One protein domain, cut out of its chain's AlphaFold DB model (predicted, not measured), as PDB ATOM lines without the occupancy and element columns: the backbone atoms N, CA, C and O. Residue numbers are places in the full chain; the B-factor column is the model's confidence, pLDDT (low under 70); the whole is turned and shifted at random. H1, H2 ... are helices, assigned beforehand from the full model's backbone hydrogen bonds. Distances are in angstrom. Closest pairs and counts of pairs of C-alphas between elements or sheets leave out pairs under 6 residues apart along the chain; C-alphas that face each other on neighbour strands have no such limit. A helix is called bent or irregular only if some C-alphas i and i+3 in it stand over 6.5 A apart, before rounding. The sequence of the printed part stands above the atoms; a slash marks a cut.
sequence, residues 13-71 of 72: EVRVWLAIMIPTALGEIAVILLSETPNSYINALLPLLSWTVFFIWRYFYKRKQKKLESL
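Overview. This is residues 13 to 71 of the 72 residues of an uncharacterized protein of Sporosarcina sp. BI001-red (UniProt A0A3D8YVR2). The model is a long helical hairpin: two helices, H1 and H2, lie side by side and run opposite ways, with a tight turn between them at one end. H2 is the longer, and at the other end residues 63 to 71, most of them in H2, stick out alone beyond H1. The printed part has 59 residues with two named helices, H1 then H2, and no named strand; the class is all helix. It is only just loose, close to extended, with a radius of gyration of the C-alphas of 15.6 A, and it spans 56 by 19 by 9 A.

Arrangement. The longest helix is H2, residues 40 to 69. H1, residues 13 to 34, touches it, with 14 pairs of C-alphas within 8 A. The closest C-alphas of the two, those of Ile 20 and Ser 50, are 6.5 A apart. Their lines stand at a shallow tilt of 11 degrees, opposite ways, and their centres are 14.1 A apart. The two form a helical hairpin. In the backbones, 17 of 18 O i to N i+4 pairs are within hydrogen-bond range in H1, and 25 of 26 in H2.

Along the chain. H2 has 30 residues and measures 44.3 A from C-alpha 40 at (165.623, 226.477, 178.480) to C-alpha 69 at (201.543, 239.220, 155.806). It is neither bent nor irregular, but only just: C-alphas 44 and 47 are 6.1 A apart. H1 has 22 residues and measures 31.6 A, beginning with C-alpha 13 at (192.253, 228.256, 166.090).

Size, cuts and confidence. The two C-alphas farthest apart are those of Glu 36 and Leu 71, at 55.6 A. Residues 33 to 38 stand free, and so do residues 63 to 71, of which 63 to 69 belong to H2. Without these stretches the body spans 36 by 17 by 7 A. The printed part has no cut, and the link from H1 to H2, five residues, is tight. The mean pLDDT of the printed part is 85.1; residue 38 and residues 69 to 71 are under 70.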
ATOM      1  N   GLU A  13     193.721 228.185 166.145       87.62
ATOM      2  CA  GLU A  13     192.253 228.256 166.090       87.62
ATOM      3  C   GLU A  13     191.626 227.111 166.899       87.62
ATOM      4  O   GLU A  13     190.738 227.362 167.706       87.62
ATOM      5  N   VAL A  14     192.141 225.883 166.754       87.25
ATOM      6  CA  VAL A  14     191.654 224.700 167.489       87.25
ATOM      7  C   VAL A  14     191.905 224.842 168.989       87.25
ATOM      8  O   VAL A  14     191.009 224.582 169.785       87.25
ATOM      9  N   ARG A  15     193.094 225.313 169.394       90.19
ATOM     10  CA  ARG A  15     193.408 225.549 170.814       90.19
ATOM     11  C   ARG A  15     192.461 226.546 171.469       90.19
ATOM     12  O   ARG A  15     191.973 226.283 172.560       90.19
ATOM     13  N   VAL A  16     192.203 227.678 170.815       90.94
ATOM     14  CA  VAL A  16     191.317 228.709 171.373       90.94
ATOM     15  C   VAL A  16     189.860 228.264 171.341       90.94
ATOM     16  O   VAL A  16     189.139 228.513 172.301       90.94
ATOM     17  N   TRP A  17     189.439 227.547 170.295       91.75
ATOM     18  CA  TRP A  17     188.110 226.942 170.253       91.75
ATOM     19  C   TRP A  17     187.897 225.994 171.436       91.75
ATOM     20  O   TRP A  17     186.940 226.163 172.183       91.75
ATOM     21  N   LEU A  18     188.826 225.062 171.674       91.06
ATOM     22  CA  LEU A  18     188.748 224.132 172.804       91.06
ATOM     23  C   LEU A  18     188.787 224.858 174.154       91.06
ATOM     24  O   LEU A  18     188.005 224.526 175.038       91.06
ATOM     25  N   ALA A  19     189.640 225.873 174.304       91.00
ATOM     26  CA  ALA A  19     189.734 226.660 175.534       91.00
ATOM     27  C   ALA A  19     188.441 227.422 175.877       91.00
ATOM     28  O   ALA A  19     188.223 227.728 177.042       91.00
ATOM     29  N   ILE A  20     187.590 227.723 174.890       91.88
ATOM     30  CA  ILE A  20     186.286 228.371 175.099       91.88
ATOM     31  C   ILE A  20     185.184 227.318 175.267       91.88
ATOM     32  O   ILE A  20     184.380 227.392 176.196       91.88
ATOM     33  N   MET A  21     185.149 226.314 174.391       90.69
ATOM     34  CA  MET A  21     184.061 225.337 174.348       90.69
ATOM     35  C   MET A  21     184.108 224.336 175.500       90.69
ATOM     36  O   MET A  21     183.050 223.970 175.998       90.69
ATOM     37  N   ILE A  22     185.295 223.925 175.967       92.69
ATOM     38  CA  ILE A  22     185.410 222.976 177.088       92.69
ATOM     39  C   ILE A  22     184.830 223.579 178.378       92.69
ATOM     40  O   ILE A  22     183.937 222.956 178.953       92.69
ATOM     41  N   PRO A  23     185.236 224.786 178.829       92.56
ATOM     42  CA  PRO A  23     184.614 225.406 179.997       92.56
ATOM     43  C   PRO A  23     183.118 225.661 179.816       92.56
ATOM     44  O   PRO A  23     182.360 225.496 180.765       92.56
ATOM     45  N   THR A  24     182.684 226.024 178.604       91.75
ATOM     46  CA  THR A  24     181.260 226.249 178.312       91.75
ATOM     47  C   THR A  24     180.451 224.970 178.488       91.75
ATOM     48  O   THR A  24     179.442 224.991 179.180       91.75
ATOM     49  N   ALA A  25     180.918 223.855 177.922       90.56
ATOM     50  CA  ALA A  25     180.243 222.568 178.035       90.56
ATOM     51  C   ALA A  25     180.203 222.077 179.488       90.56
ATOM     52  O   ALA A  25     179.171 221.603 179.951       90.56
ATOM     53  N   LEU A  26     181.302 222.236 180.234       93.19
ATOM     54  CA  LEU A  26     181.330 221.913 181.664       93.19
ATOM     55  C   LEU A  26     180.359 222.790 182.464       93.19
ATOM     56  O   LEU A  26     179.652 222.280 183.330       93.19
ATOM     57  N   GLY A  27     180.296 224.088 182.156       90.06
ATOM     58  CA  GLY A  27     179.351 225.019 182.768       90.06
ATOM     59  C   GLY A  27     177.898 224.658 182.462       90.06
ATOM     60  O   GLY A  27     177.075 224.646 183.368       90.06
ATOM     61  N   GLU A  28     177.590 224.299 181.218       88.38
ATOM     62  CA  GLU A  28     176.248 223.887 180.797       88.38
ATOM     63  C   GLU A  28     175.811 222.588 181.491       88.38
ATOM     64  O   GLU A  28     174.713 222.523 182.041       88.38
ATOM     65  N   ILE A  29     176.699 221.589 181.571       89.19
ATOM     66  CA  ILE A  29     176.451 220.353 182.327       89.19
ATOM     67  C   ILE A  29     176.191 220.670 183.804       89.19
ATOM     68  O   ILE A  29     175.238 220.152 184.383       89.19
ATOM     69  N   ALA A  30     176.999 221.540 184.417       88.94
ATOM     70  CA  ALA A  30     176.813 221.934 185.810       88.94
ATOM     71  C   ALA A  30     175.469 222.645 186.034       88.94
ATOM     72  O   ALA A  30     174.770 222.333 186.996       88.94
ATOM     73  N   VAL A  31     175.073 223.550 185.134       86.62
ATOM     74  CA  VAL A  31     173.774 224.236 185.198       86.62
ATOM     75  C   VAL A  31     172.629 223.234 185.103       86.62
ATOM     76  O   VAL A  31     171.705 223.313 185.907       86.62
ATOM     77  N   ILE A  32     172.695 222.268 184.184       85.69
ATOM     78  CA  ILE A  32     171.658 221.239 184.027       85.69
ATOM     79  C   ILE A  32     171.551 220.359 185.279       85.69
ATOM     80  O   ILE A  32     170.445 220.061 185.714       85.69
ATOM     81  N   LEU A  33     172.680 219.952 185.864       87.69
ATOM     82  CA  LEU A  33     172.695 219.071 187.035       87.69
ATOM     83  C   LEU A  33     172.250 219.767 188.328       87.69
ATOM     84  O   LEU A  33     171.706 219.108 189.208       87.69
ATOM     85  N   LEU A  34     172.501 221.072 188.458       86.25
ATOM     86  CA  LEU A  34     172.197 221.844 189.669       86.25
ATOM     87  C   LEU A  34     170.853 222.583 189.604       86.25
ATOM     88  O   LEU A  34     170.377 223.058 190.632       86.25
ATOM     89  N   SER A  35     170.240 222.708 188.423       79.81
ATOM     90  CA  SER A  35     168.965 223.415 188.266       79.81
ATOM     91  C   SER A  35     167.786 222.451 188.370       79.81
ATOM     92  O   SER A  35     167.583 221.613 187.498       79.81
ATOM     93  N   GLU A  36     166.950 222.627 189.395       73.44
ATOM     94  CA  GLU A  36     165.712 221.846 189.585       73.44
ATOM     95  C   GLU A  36     164.667 222.108 188.487       73.44
ATOM     96  O   GLU A  36     163.845 221.249 188.172       73.44
ATOM     97  N   THR A  37     164.714 223.292 187.868       72.94
ATOM     98  CA  THR A  37     163.912 223.648 186.693       72.94
ATOM     99  C   THR A  37     164.841 224.106 185.568       72.94
ATOM    100  O   THR A  37     165.423 225.191 185.651       72.94
ATOM    101  N   PRO A  38     165.026 223.302 184.506       63.06
ATOM    102  CA  PRO A  38     165.875 223.692 183.395       63.06
ATOM    103  C   PRO A  38     165.226 224.861 182.655       63.06
ATOM    104  O   PRO A  38     164.303 224.689 181.858       63.06
ATOM    105  N   ASN A  39     165.705 226.073 182.933       72.94
ATOM    106  CA  ASN A  39     165.273 227.262 182.221       72.94
ATOM    107  C   ASN A  39     165.925 227.247 180.833       72.94
ATOM    108  O   ASN A  39     167.087 227.621 180.655       72.94
ATOM    109  N   SER A  40     165.175 226.752 179.851       71.12
ATOM    110  CA  SER A  40     165.623 226.477 178.480       71.12
ATOM    111  C   SER A  40     166.280 227.680 177.796       71.12
ATOM    112  O   SER A  40     167.200 227.505 176.998       71.12
ATOM    113  N   TYR A  41     165.890 228.903 178.163       75.44
ATOM    114  CA  TYR A  41     166.516 230.132 177.677       75.44
ATOM    115  C   TYR A  41     167.965 230.305 178.148       75.44
ATOM    116  O   TYR A  41     168.818 230.709 177.362       75.44
ATOM    117  N   ILE A  42     168.263 229.980 179.410       74.44
ATOM    118  CA  ILE A  42     169.610 230.125 179.985       74.44
ATOM    119  C   ILE A  42     170.548 229.074 179.385       74.44
ATOM    120  O   ILE A  42     171.671 229.400 178.997       74.44
ATOM    121  N   ASN A  43     170.049 227.846 179.220       78.25
ATOM    122  CA  ASN A  43     170.800 226.752 178.604       78.25
ATOM    123  C   ASN A  43     171.156 227.051 177.143       78.25
ATOM    124  O   ASN A  43     172.257 226.744 176.719       78.25
ATOM    125  N   ALA A  44     170.272 227.706 176.384       81.88
ATOM    126  CA  ALA A  44     170.569 228.104 175.006       81.88
ATOM    127  C   ALA A  44     171.481 229.342 174.912       81.88
ATOM    128  O   ALA A  44     172.225 229.497 173.942       81.88
ATOM    129  N   LEU A  45     171.441 230.236 175.905       86.94
ATOM    130  CA  LEU A  45     172.198 231.489 175.890       86.94
ATOM    131  C   LEU A  45     173.702 231.267 176.090       86.94
ATOM    132  O   LEU A  45     174.511 231.909 175.418       86.94
ATOM    133  N   LEU A  46     174.077 230.348 176.983       86.06
ATOM    134  CA  LEU A  46     175.475 230.027 177.286       86.06
ATOM    135  C   LEU A  46     176.283 229.602 176.041       86.06
ATOM    136  O   LEU A  46     177.287 230.255 175.737       86.06
ATOM    137  N   PRO A  47     175.859 228.584 175.263       87.38
ATOM    138  CA  PRO A  47     176.566 228.196 174.052       87.38
ATOM    139  C   PRO A  47     176.547 229.321 173.013       87.38
ATOM    140  O   PRO A  47     177.568 229.563 172.370       87.38
ATOM    141  N   LEU A  48     175.444 230.064 172.872       91.25
ATOM    142  CA  LEU A  48     175.341 231.164 171.907       91.25
ATOM    143  C   LEU A  48     176.368 232.280 172.175       91.25
ATOM    144  O   LEU A  48     177.005 232.787 171.245       91.25
ATOM    145  N   LEU A  49     176.571 232.631 173.447       91.94
ATOM    146  CA  LEU A  49     177.598 233.583 173.871       91.94
ATOM    147  C   LEU A  49     179.000 233.055 173.567       91.94
ATOM    148  O   LEU A  49     179.806 233.770 172.970       91.94
ATOM    149  N   SER A  50     179.282 231.796 173.896       90.94
ATOM    150  CA  SER A  50     180.587 231.181 173.639       90.94
ATOM    151  C   SER A  50     180.928 231.113 172.152       90.94
ATOM    152  O   SER A  50     182.048 231.448 171.753       90.94
ATOM    153  N   TRP A  51     179.950 230.780 171.306       92.00
ATOM    154  CA  TRP A  51     180.095 230.838 169.853       92.00
ATOM    155  C   TRP A  51     180.387 232.257 169.367       92.00
ATOM    156  O   TRP A  51     181.300 232.464 168.564       92.00
ATOM    157  N   THR A  52     179.657 233.245 169.883       94.19
ATOM    158  CA  THR A  52     179.832 234.654 169.512       94.19
ATOM    159  C   THR A  52     181.234 235.149 169.872       94.19
ATOM    160  O   THR A  52     181.925 235.717 169.025       94.19
ATOM    161  N   VAL A  53     181.711 234.858 171.086       93.44
ATOM    162  CA  VAL A  53     183.072 235.197 171.534       93.44
ATOM    163  C   VAL A  53     184.125 234.539 170.643       93.44
ATOM    164  O   VAL A  53     185.068 235.208 170.206       93.44
ATOM    165  N   PHE A  54     183.957 233.255 170.312       92.62
ATOM    166  CA  PHE A  54     184.884 232.550 169.429       92.62
ATOM    167  C   PHE A  54     184.952 233.186 168.033       92.62
ATOM    168  O   PHE A  54     186.046 233.420 167.512       92.62
ATOM    169  N   PHE A  55     183.806 233.508 167.425       91.88
ATOM    170  CA  PHE A  55     183.771 234.121 166.096       91.88
ATOM    171  C   PHE A  55     184.341 235.539 166.084       91.88
ATOM    172  O   PHE A  55     185.089 235.876 165.162       91.88
ATOM    173  N   ILE A  56     184.058 236.342 167.114       93.69
ATOM    174  CA  ILE A  56     184.662 237.667 167.286       93.69
ATOM    175  C   ILE A  56     186.185 237.532 167.349       93.69
ATOM    176  O   ILE A  56     186.900 238.169 166.570       93.69
ATOM    177  N   TRP A  57     186.697 236.658 168.220       93.19
ATOM    178  CA  TRP A  57     188.135 236.416 168.331       93.19
ATOM    179  C   TRP A  57     188.738 235.969 166.994       93.19
ATOM    180  O   TRP A  57     189.752 236.519 166.556       93.19
ATOM    181  N   ARG A  58     188.091 235.022 166.305       90.81
ATOM    182  CA  ARG A  58     188.547 234.490 165.016       90.81
ATOM    183  C   ARG A  58     188.606 235.568 163.938       90.81
ATOM    184  O   ARG A  58     189.564 235.607 163.165       90.81
ATOM    185  N   TYR A  59     187.612 236.454 163.890       91.81
ATOM    186  CA  TYR A  59     187.586 237.576 162.956       91.81
ATOM    187  C   TYR A  59     188.794 238.499 163.164       91.81
ATOM    188  O   TYR A  59     189.537 238.784 162.219       91.81
ATOM    189  N   PHE A  60     189.059 238.900 164.412       90.19
ATOM    190  CA  PHE A  60     190.225 239.723 164.736       90.19
ATOM    191  C   PHE A  60     191.548 238.998 164.488       90.19
ATOM    192  O   PHE A  60     192.497 239.614 164.000       90.19
ATOM    193  N   TYR A  61     191.622 237.699 164.781       88.38
ATOM    194  CA  TYR A  61     192.809 236.885 164.541       88.38
ATOM    195  C   TYR A  61     193.178 236.852 163.053       88.38
ATOM    196  O   TYR A  61     194.307 237.191 162.692       88.38
ATOM    197  N   LYS A  62     192.207 236.560 162.179       86.38
ATOM    198  CA  LYS A  62     192.416 236.573 160.725       86.38
ATOM    199  C   LYS A  62     192.764 237.963 160.199       86.38
ATOM    200  O   LYS A  62     193.627 238.090 159.334       86.38
ATOM    201  N   ARG A  63     192.140 239.020 160.733       85.94
ATOM    202  CA  ARG A  63     192.461 240.404 160.347       85.94
ATOM    203  C   ARG A  63     193.898 240.784 160.721       85.94
ATOM    204  O   ARG A  63     194.567 241.458 159.943       85.94
ATOM    205  N   LYS A  64     194.385 240.336 161.884       81.25
ATOM    206  CA  LYS A  64     195.774 240.554 162.316       81.25
ATOM    207  C   LYS A  64     196.778 239.772 161.468       81.25
ATOM    208  O   LYS A  64     197.805 240.342 161.121       81.25
ATOM    209  N   GLN A  65     196.475 238.525 161.098       79.31
ATOM    210  CA  GLN A  65     197.347 237.743 160.212       79.31
ATOM    211  C   GLN A  65     197.503 238.397 158.834       79.31
ATOM    212  O   GLN A  65     198.628 238.611 158.402       79.31
ATOM    213  N   LYS A  66     196.402 238.834 158.208       74.44
ATOM    214  CA  LYS A  66     196.452 239.532 156.909       74.44
ATOM    215  C   LYS A  66     197.286 240.816 156.941       74.44
ATOM    216  O   LYS A  66     197.964 241.128 155.974       74.44
ATOM    217  N   LYS A  67     197.236 241.567 158.048       73.88
ATOM    218  CA  LYS A  67     198.037 242.790 158.218       73.88
ATOM    219  C   LYS A  67     199.529 242.484 158.400       73.88
ATOM    220  O   LYS A  67     200.360 243.270 157.962       73.88
ATOM    221  N   LEU A  68     199.864 241.376 159.059       73.88
ATOM    222  CA  LEU A  68     201.249 240.946 159.249       73.88
ATOM    223  C   LEU A  68     201.864 240.449 157.932       73.88
ATOM    224  O   LEU A  68     202.985 240.825 157.625       73.88
ATOM    225  N   GLU A  69     201.113 239.684 157.136       67.44
ATOM    226  CA  GLU A  69     201.543 239.220 155.806       67.44
ATOM    227  C   GLU A  69     201.754 240.363 154.804       67.44
ATOM    228  O   GLU A  69     202.568 240.229 153.906       67.44
ATOM    229  N   SER A  70     201.056 241.496 154.948       67.31
ATOM    230  CA  SER A  70     201.256 242.671 154.083       67.31
ATOM    231  C   SER A  70     202.438 243.568 154.479       67.31
ATOM    232  O   SER A  70     202.704 244.549 153.791       67.31
ATOM    233  N   LEU A  71     203.067 243.316 155.632       64.06
ATOM    234  CA  LEU A  71     204.173 244.121 156.176       64.06
ATOM    235  C   LEU A  71     205.543 243.435 156.042       64.06
ATOM    236  O   LEU A  71     206.550 244.054 156.383       64.06
TER     237      LEU A  71